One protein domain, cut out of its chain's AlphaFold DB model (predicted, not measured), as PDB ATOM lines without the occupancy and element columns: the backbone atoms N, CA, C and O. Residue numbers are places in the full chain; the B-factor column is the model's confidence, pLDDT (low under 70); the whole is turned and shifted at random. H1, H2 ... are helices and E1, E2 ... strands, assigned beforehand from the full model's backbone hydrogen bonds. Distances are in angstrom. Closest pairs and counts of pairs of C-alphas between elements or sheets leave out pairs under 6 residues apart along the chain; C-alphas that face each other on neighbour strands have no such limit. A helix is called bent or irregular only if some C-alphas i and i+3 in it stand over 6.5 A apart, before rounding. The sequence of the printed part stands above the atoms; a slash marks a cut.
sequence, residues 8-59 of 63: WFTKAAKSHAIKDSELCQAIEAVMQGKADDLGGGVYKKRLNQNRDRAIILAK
ATOM      1  N   TRP A   8     -32.648  15.359 -24.249       83.88
ATOM      2  CA  TRP A   8     -32.018  14.351 -25.103       83.88
ATOM      3  C   TRP A   8     -30.860  14.939 -25.914       83.88
ATOM      4  O   TRP A   8     -29.761  14.389 -25.898       83.88
ATOM      5  N   PHE A   9     -31.070  16.107 -26.526       81.62
ATOM      6  CA  PHE A   9     -30.034  16.783 -27.300       81.62
ATOM      7  C   PHE A   9     -28.827  17.158 -26.438       81.62
ATOM      8  O   PHE A   9     -27.688  16.973 -26.848       81.62
ATOM      9  N   THR A  10     -29.063  17.611 -25.205       84.19
ATOM     10  CA  THR A  10     -27.984  17.924 -24.256       84.19
ATOM     11  C   THR A  10     -27.128  16.694 -23.950       84.19
ATOM     12  O   THR A  10     -25.903  16.787 -23.898       84.19
ATOM     13  N   LYS A  11     -27.763  15.528 -23.769       85.12
ATOM     14  CA  LYS A  11     -27.055  14.262 -23.546       85.12
ATOM     15  C   LYS A  11     -26.227  13.868 -24.772       85.12
ATOM     16  O   LYS A  11     -25.069  13.503 -24.609       85.12
ATOM     17  N   ALA A  12     -26.798  13.979 -25.971       82.81
ATOM     18  CA  ALA A  12     -26.100  13.681 -27.216       82.81
ATOM     19  C   ALA A  12     -24.899  14.618 -27.431       82.81
ATOM     20  O   ALA A  12     -23.778  14.142 -27.584       82.81
ATOM     21  N   ALA A  13     -25.095  15.936 -27.336       82.19
ATOM     22  CA  ALA A  13     -24.027  16.927 -27.486       82.19
ATOM     23  C   ALA A  13     -22.857  16.667 -26.524       82.19
ATOM     24  O   ALA A  13     -21.699  16.705 -26.936       82.19
ATOM     25  N   LYS A  14     -23.156  16.305 -25.267       82.69
ATOM     26  CA  LYS A  14     -22.137  15.943 -24.275       82.69
ATOM     27  C   LYS A  14     -21.333  14.703 -24.680       82.69
ATOM     28  O   LYS A  14     -20.117  14.714 -24.517       82.69
ATOM     29  N   SER A  15     -21.976  13.663 -25.215       80.31
ATOM     30  CA  SER A  15     -21.281  12.459 -25.705       80.31
ATOM     31  C   SER A  15     -20.344  12.746 -26.881       80.31
ATOM     32  O   SER A  15     -19.333  12.070 -27.026       80.31
ATOM     33  N   HIS A  16     -20.658  13.763 -27.684       78.75
ATOM     34  CA  HIS A  16     -19.831  14.228 -28.801       78.75
ATOM     35  C   HIS A  16     -18.855  15.351 -28.406       78.75
ATOM     36  O   HIS A  16     -18.238  15.963 -29.272       78.75
ATOM     37  N   ALA A  17     -18.712  15.643 -27.106       81.88
ATOM     38  CA  ALA A  17     -17.864  16.713 -26.574       81.88
ATOM     39  C   ALA A  17     -18.143  18.116 -27.158       81.88
ATOM     40  O   ALA A  17     -17.284  18.995 -27.090       81.88
ATOM     41  N   ILE A  18     -19.354  18.343 -27.679       81.31
ATOM     42  CA  ILE A  18     -19.774  19.630 -28.236       81.31
ATOM     43  C   ILE A  18     -20.104  20.568 -27.081       81.31
ATOM     44  O   ILE A  18     -20.984  20.283 -26.259       81.31
ATOM     45  N   LYS A  19     -19.402  21.698 -27.011       83.25
ATOM     46  CA  LYS A  19     -19.606  22.688 -25.949       83.25
ATOM     47  C   LYS A  19     -20.786  23.598 -26.267       83.25
ATOM     48  O   LYS A  19     -21.053  23.927 -27.420       83.25
ATOM     49  N   ASP A  20     -21.434  24.110 -25.223       82.25
ATOM     50  CA  ASP A  20     -22.528  25.080 -25.369       82.25
ATOM     51  C   ASP A  20     -22.092  26.354 -26.116       82.25
ATOM     52  O   ASP A  20     -22.877  26.929 -26.865       82.25
ATOM     53  N   SER A  21     -20.823  26.753 -25.990       83.50
ATOM     54  CA  SER A  21     -20.238  27.855 -26.761       83.50
ATOM     55  C   SER A  21     -20.248  27.594 -28.271       83.50
ATOM     56  O   SER A  21     -20.589  28.488 -29.041       83.50
ATOM     57  N   GLU A  22     -19.937  26.369 -28.701       81.06
ATOM     58  CA  GLU A  22     -19.947  25.987 -30.119       81.06
ATOM     59  C   GLU A  22     -21.373  25.930 -30.667       81.06
ATOM     60  O   GLU A  22     -21.623  26.345 -31.797       81.06
ATOM     61  N   LEU A  23     -22.329  25.468 -29.853       79.62
ATOM     62  CA  LEU A  23     -23.748  25.490 -30.205       79.62
ATOM     63  C   LEU A  23     -24.242  26.922 -30.424       79.62
ATOM     64  O   LEU A  23     -24.893  27.195 -31.430       79.62
ATOM     65  N   CYS A  24     -23.913  27.849 -29.523       82.94
ATOM     66  CA  CYS A  24     -24.277  29.257 -29.677       82.94
ATOM     67  C   CYS A  24     -23.680  29.864 -30.954       82.94
ATOM     68  O   CYS A  24     -24.411  30.490 -31.721       82.94
ATOM     69  N   GLN A  25     -22.400  29.605 -31.235       82.00
ATOM     70  CA  GLN A  25     -21.745  30.051 -32.471       82.00
ATOM     71  C   GLN A  25     -22.388  29.447 -33.726       82.00
ATOM     72  O   GLN A  25     -22.547  30.127 -34.740       82.00
ATOM     73  N   ALA A  26     -22.793  28.174 -33.672       79.38
ATOM     74  CA  ALA A  26     -23.500  27.526 -34.770       79.38
ATOM     75  C   ALA A  26     -24.828  28.233 -35.072       79.38
ATOM     76  O   ALA A  26     -25.179  28.413 -36.237       79.38
ATOM     77  N   ILE A  27     -25.539  28.676 -34.036       79.69
ATOM     78  CA  ILE A  27     -26.807  29.396 -34.182       79.69
ATOM     79  C   ILE A  27     -26.574  30.799 -34.731       79.69
ATOM     80  O   ILE A  27     -27.305  31.224 -35.618       79.69
ATOM     81  N   GLU A  28     -25.538  31.504 -34.280       81.75
ATOM     82  CA  GLU A  28     -25.165  32.796 -34.868       81.75
ATOM     83  C   GLU A  28     -24.832  32.658 -36.357       81.75
ATOM     84  O   GLU A  28     -25.282  33.463 -37.171       81.75
ATOM     85  N   ALA A  29     -24.115  31.600 -36.744       79.75
ATOM     86  CA  ALA A  29     -23.835  31.310 -38.147       79.75
ATOM     87  C   ALA A  29     -25.114  31.011 -38.949       79.75
ATOM     88  O   ALA A  29     -25.228  31.456 -40.091       79.75
ATOM     89  N   VAL A  30     -26.083  30.299 -38.365       79.00
ATOM     90  CA  VAL A  30     -27.405  30.075 -38.975       79.00
ATOM     91  C   VAL A  30     -28.150  31.394 -39.168       79.00
ATOM     92  O   VAL A  30     -28.655  31.646 -40.257       79.00
ATOM     93  N   MET A  31     -28.157  32.274 -38.163       77.56
ATOM     94  CA  MET A  31     -28.794  33.596 -38.255       77.56
ATOM     95  C   MET A  31     -28.142  34.491 -39.318       77.56
ATOM     96  O   MET A  31     -28.813  35.325 -39.914       77.56
ATOM     97  N   GLN A  32     -26.849  34.299 -39.590       81.88
ATOM     98  CA  GLN A  32     -26.119  34.977 -40.668       81.88
ATOM     99  C   GLN A  32     -26.327  34.334 -42.053       81.88
ATOM    100  O   GLN A  32     -25.667  34.740 -43.008       81.88
ATOM    101  N   GLY A  33     -27.172  33.303 -42.176       78.44
ATOM    102  CA  GLY A  33     -27.400  32.586 -43.436       78.44
ATOM    103  C   GLY A  33     -26.240  31.680 -43.865       78.44
ATOM    104  O   GLY A  33     -26.173  31.258 -45.014       78.44
ATOM    105  N   LYS A  34     -25.302  31.359 -42.963       76.12
ATOM    106  CA  LYS A  34     -24.118  30.521 -43.242       76.12
ATOM    107  C   LYS A  34     -24.360  29.038 -42.934       76.12
ATOM    108  O   LYS A  34     -23.434  28.336 -42.501       76.12
ATOM    109  N   ALA A  35     -25.591  28.567 -43.083       76.31
ATOM    110  CA  ALA A  35     -25.991  27.190 -42.820       76.31
ATOM    111  C   ALA A  35     -26.905  26.675 -43.929       76.31
ATOM    112  O   ALA A  35     -27.584  27.461 -44.582       76.31
ATOM    113  N   ASP A  36     -26.921  25.356 -44.113       77.50
ATOM    114  CA  ASP A  36     -27.794  24.733 -45.101       77.50
ATOM    115  C   ASP A  36     -29.229  24.761 -44.556       77.50
ATOM    116  O   ASP A  36     -29.508  24.143 -43.523       77.50
ATOM    117  N   ASP A  37     -30.129  25.475 -45.225       74.81
ATOM    118  CA  ASP A  37     -31.560  25.440 -44.924       74.81
ATOM    119  C   ASP A  37     -32.170  24.176 -45.547       74.81
ATOM    120  O   ASP A  37     -32.092  23.960 -46.757       74.81
ATOM    121  N   LEU A  38     -32.728  23.307 -44.705       75.38
ATOM    122  CA  LEU A  38     -33.419  22.087 -45.126       75.38
ATOM    123  C   LEU A  38     -34.939  22.298 -45.260       75.38
ATOM    124  O   LEU A  38     -35.656  21.350 -45.577       75.38
ATOM    125  N   GLY A  39     -35.432  23.518 -45.031       66.69
ATOM    126  CA  GLY A  39     -36.847  23.874 -45.036       66.69
ATOM    127  C   GLY A  39     -37.533  23.637 -43.688       66.69
ATOM    128  O   GLY A  39     -37.005  22.986 -42.789       66.69
ATOM    129  N   GLY A  40     -38.728  24.208 -43.500       69.81
ATOM    130  CA  GLY A  40     -39.516  24.022 -42.268       69.81
ATOM    131  C   GLY A  40     -38.872  24.607 -41.003       69.81
ATOM    132  O   GLY A  40     -39.189  24.184 -39.894       69.81
ATOM    133  N   GLY A  41     -37.944  25.557 -41.161       68.06
ATOM    134  CA  GLY A  41     -37.180  26.136 -40.058       68.06
ATOM    135  C   GLY A  41     -36.083  25.219 -39.521       68.06
ATOM    136  O   GLY A  41     -35.622  25.476 -38.412       68.06
ATOM    137  N   VAL A  42     -35.706  24.180 -40.279       71.06
ATOM    138  CA  VAL A  42     -34.665  23.193 -39.976       71.06
ATOM    139  C   VAL A  42     -33.371  23.596 -40.676       71.06
ATOM    140  O   VAL A  42     -33.279  23.554 -41.898       71.06
ATOM    141  N   TYR A  43     -32.335  23.908 -39.903       73.12
ATOM    142  CA  TYR A  43     -31.015  24.237 -40.445       73.12
ATOM    143  C   TYR A  43     -30.000  23.157 -40.111       73.12
ATOM    144  O   TYR A  43     -30.009  22.609 -39.006       73.12
ATOM    145  N   LYS A  44     -29.092  22.893 -41.050       72.94
ATOM    146  CA  LYS A  44     -27.973  21.969 -40.899       72.94
ATOM    147  C   LYS A  44     -26.657  22.736 -40.902       72.94
ATOM    148  O   LYS A  44     -26.285  23.387 -41.878       72.94
ATOM    149  N   LYS A  45     -25.899  22.587 -39.813       72.88
ATOM    150  CA  LYS A  45     -24.511  23.050 -39.715       72.88
ATOM    151  C   LYS A  45     -23.595  21.884 -39.368       72.88
ATOM    152  O   LYS A  45     -23.865  21.115 -38.444       72.88
ATOM    153  N   ARG A  46     -22.506  21.750 -40.125       69.62
ATOM    154  CA  ARG A  46     -21.413  20.820 -39.815       69.62
ATOM    155  C   ARG A  46     -20.554  21.416 -38.704       69.62
ATOM    156  O   ARG A  46     -20.140  22.568 -38.817       69.62
ATOM    157  N   LEU A  47     -20.284  20.631 -37.666       65.75
ATOM    158  CA  LEU A  47     -19.392  21.001 -36.569       65.75
ATOM    159  C   LEU A  47     -18.206  20.038 -36.512       65.75
ATOM    160  O   LEU A  47     -18.246  18.956 -37.099       65.75
ATOM    161  N   ASN A  48     -17.143  20.464 -35.829       62.03
ATOM    162  CA  ASN A  48     -15.998  19.622 -35.487       62.03
ATOM    163  C   ASN A  48     -15.272  18.997 -36.701       62.03
ATOM    164  O   ASN A  48     -15.177  17.778 -36.818       62.03
ATOM    165  N   GLN A  49     -14.807  19.824 -37.651       59.09
ATOM    166  CA  GLN A  49     -14.002  19.381 -38.810       59.09
ATOM    167  C   GLN A  49     -14.558  18.136 -39.540       59.09
ATOM    168  O   GLN A  49     -13.805  17.273 -39.981       59.09
ATOM    169  N   ASN A  50     -15.886  18.040 -39.689       55.06
ATOM    170  CA  ASN A  50     -16.562  16.947 -40.403       55.06
ATOM    171  C   ASN A  50     -16.561  15.576 -39.676       55.06
ATOM    172  O   ASN A  50     -16.854  14.565 -40.315       55.06
ATOM    173  N   ARG A  51     -16.277  15.520 -38.360       57.78
ATOM    174  CA  ARG A  51     -16.364  14.287 -37.542       57.78
ATOM    175  C   ARG A  51     -17.768  13.987 -37.016       57.78
ATOM    176  O   ARG A  51     -18.152  12.821 -36.982       57.78
ATOM    177  N   ASP A  52     -18.549  15.012 -36.684       53.94
ATOM    178  CA  ASP A  52     -19.897  14.845 -36.136       53.94
ATOM    179  C   ASP A  52     -20.957  15.338 -37.130       53.94
ATOM    180  O   ASP A  52     -20.917  16.454 -37.661       53.94
ATOM    181  N   ARG A  53     -21.905  14.452 -37.446       53.34
ATOM    182  CA  ARG A  53     -22.903  14.666 -38.496       53.34
ATOM    183  C   ARG A  53     -24.050  15.522 -37.955       53.34
ATOM    184  O   ARG A  53     -24.917  15.007 -37.269       53.34
ATOM    185  N   ALA A  54     -24.035  16.797 -38.352       55.09
ATOM    186  CA  ALA A  54     -25.141  17.761 -38.392       55.09
ATOM    187  C   ALA A  54     -25.901  18.052 -37.081       55.09
ATOM    188  O   ALA A  54     -26.613  17.212 -36.543       55.09
ATOM    189  N   ILE A  55     -25.876  19.319 -36.657       59.03
ATOM    190  CA  ILE A  55     -26.852  19.835 -35.690       59.03
ATOM    191  C   ILE A  55     -28.064  20.370 -36.441       59.03
ATOM    192  O   ILE A  55     -27.911  21.182 -37.354       59.03
ATOM    193  N   ILE A  56     -29.243  19.888 -36.040       61.84
ATOM    194  CA  ILE A  56     -30.548  20.322 -36.530       61.84
ATOM    195  C   ILE A  56     -31.059  21.437 -35.620       61.84
ATOM    196  O   ILE A  56     -31.289  21.222 -34.429       61.84
ATOM    197  N   LEU A  57     -31.238  22.624 -36.185       62.69
ATOM    198  CA  LEU A  57     -31.835  23.770 -35.506       62.69
ATOM    199  C   LEU A  57     -33.249  23.970 -36.019       62.69
ATOM    200  O   LEU A  57     -33.398  24.270 -37.193       62.69
ATOM    201  N   ALA A  58     -34.252  23.810 -35.155       58.31
ATOM    202  CA  ALA A  58     -35.635  24.170 -35.449       58.31
ATOM    203  C   ALA A  58     -35.929  25.563 -34.870       58.31
ATOM    204  O   ALA A  58     -35.826  25.761 -33.656       58.31
ATOM    205  N   LYS A  59     -36.302  26.537 -35.708       57.97
ATOM    206  CA  LYS A  59     -36.877  27.802 -35.221       57.97
ATOM    207  C   LYS A  59     -38.284  27.503 -34.696       57.97
ATOM    208  O   LYS A  59     -39.216  27.372 -35.482       57.97
TER     209      LYS A  59
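Overview. This is residues 8 to 59 of the 63 residues of the protein "RelE toxin of RelE / RelB toxin-antitoxin system" of Lonsdalea quercina (UniProt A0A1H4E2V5). A two-stranded hairpin, E1 and E2, has the helix H2 packed over one face, mainly over E1, and no named helix covers its other face. The short helix H1 lies beyond the E2 side of the hairpin, apart from both strands and from H2. The printed part has 52 residues, with two named helices and two named strands in the order H1, H2, E1, E2; the sheet has the order E1 - E2 and is antiparallel, and the class is mixed, helices and strands. The whole is compact, with a radius of gyration of the C-alphas of 10.6 A and spans of 27 by 21 by 18 A.

Arrangement. E1, residues 42 to 47, and E2, residues 52 to 58, are antiparallel neighbours and form a hairpin, with 151 degrees between their N-to-C directions. The C-alphas of Val 42 and Ala 58 face each other at 4.7 A, and those of Lys 44 and Ile 56 at 5.3 A. Across the pair, N 43 and O 57 are within hydrogen-bond range at 2.9 A, as are N 55 and O 45 at 3.2 A. Outside the named strands, residues 36 to 37 make a short antiparallel pairing with residues 43 to 44 of E1. Between H2, residues 20 to 31, and E1, the closest C-alphas are those of Ala 26 and Lys 45, 6.7 A apart. Between H2 and E2, the closest are those of Ile 27 and Leu 57, 7.7 A apart. H1, residues 8 to 15, is apart from H2, E1 and E2, with no C-alpha of any of them within 8 A of one of its own. In H1 and H2 every O i to N i+4 pair is within hydrogen-bond range.

Along the chain. E1 runs 15.8 A from C-alpha 42 at (-34.665, 23.193, -39.976) to C-alpha 47. E2 runs 18.3 A, ending at C-alpha 58 at (-35.635, 24.170, -35.449). H2 measures 16.7 A from its first to its last C-alpha. H1 measures 10.9 A, beginning at C-alpha 8 at (-32.018, 14.351, -25.103). Neither helix is bent.

Size, cuts and confidence. The two C-alphas farthest apart are those of Ala 17 and Gly 40, at 27.7 A. The printed part, residues 8 to 59 of a chain of 63, has no cut. The links H1 to H2 and E1 to E2 are tight, with 4 residues each, and the link H2 to E1 is short, with 10. The mean pLDDT of the printed part is 73.5, and 17 residues are under 70, namely residues 39 to 41 and 46 to 59; E2 has a mean of 58.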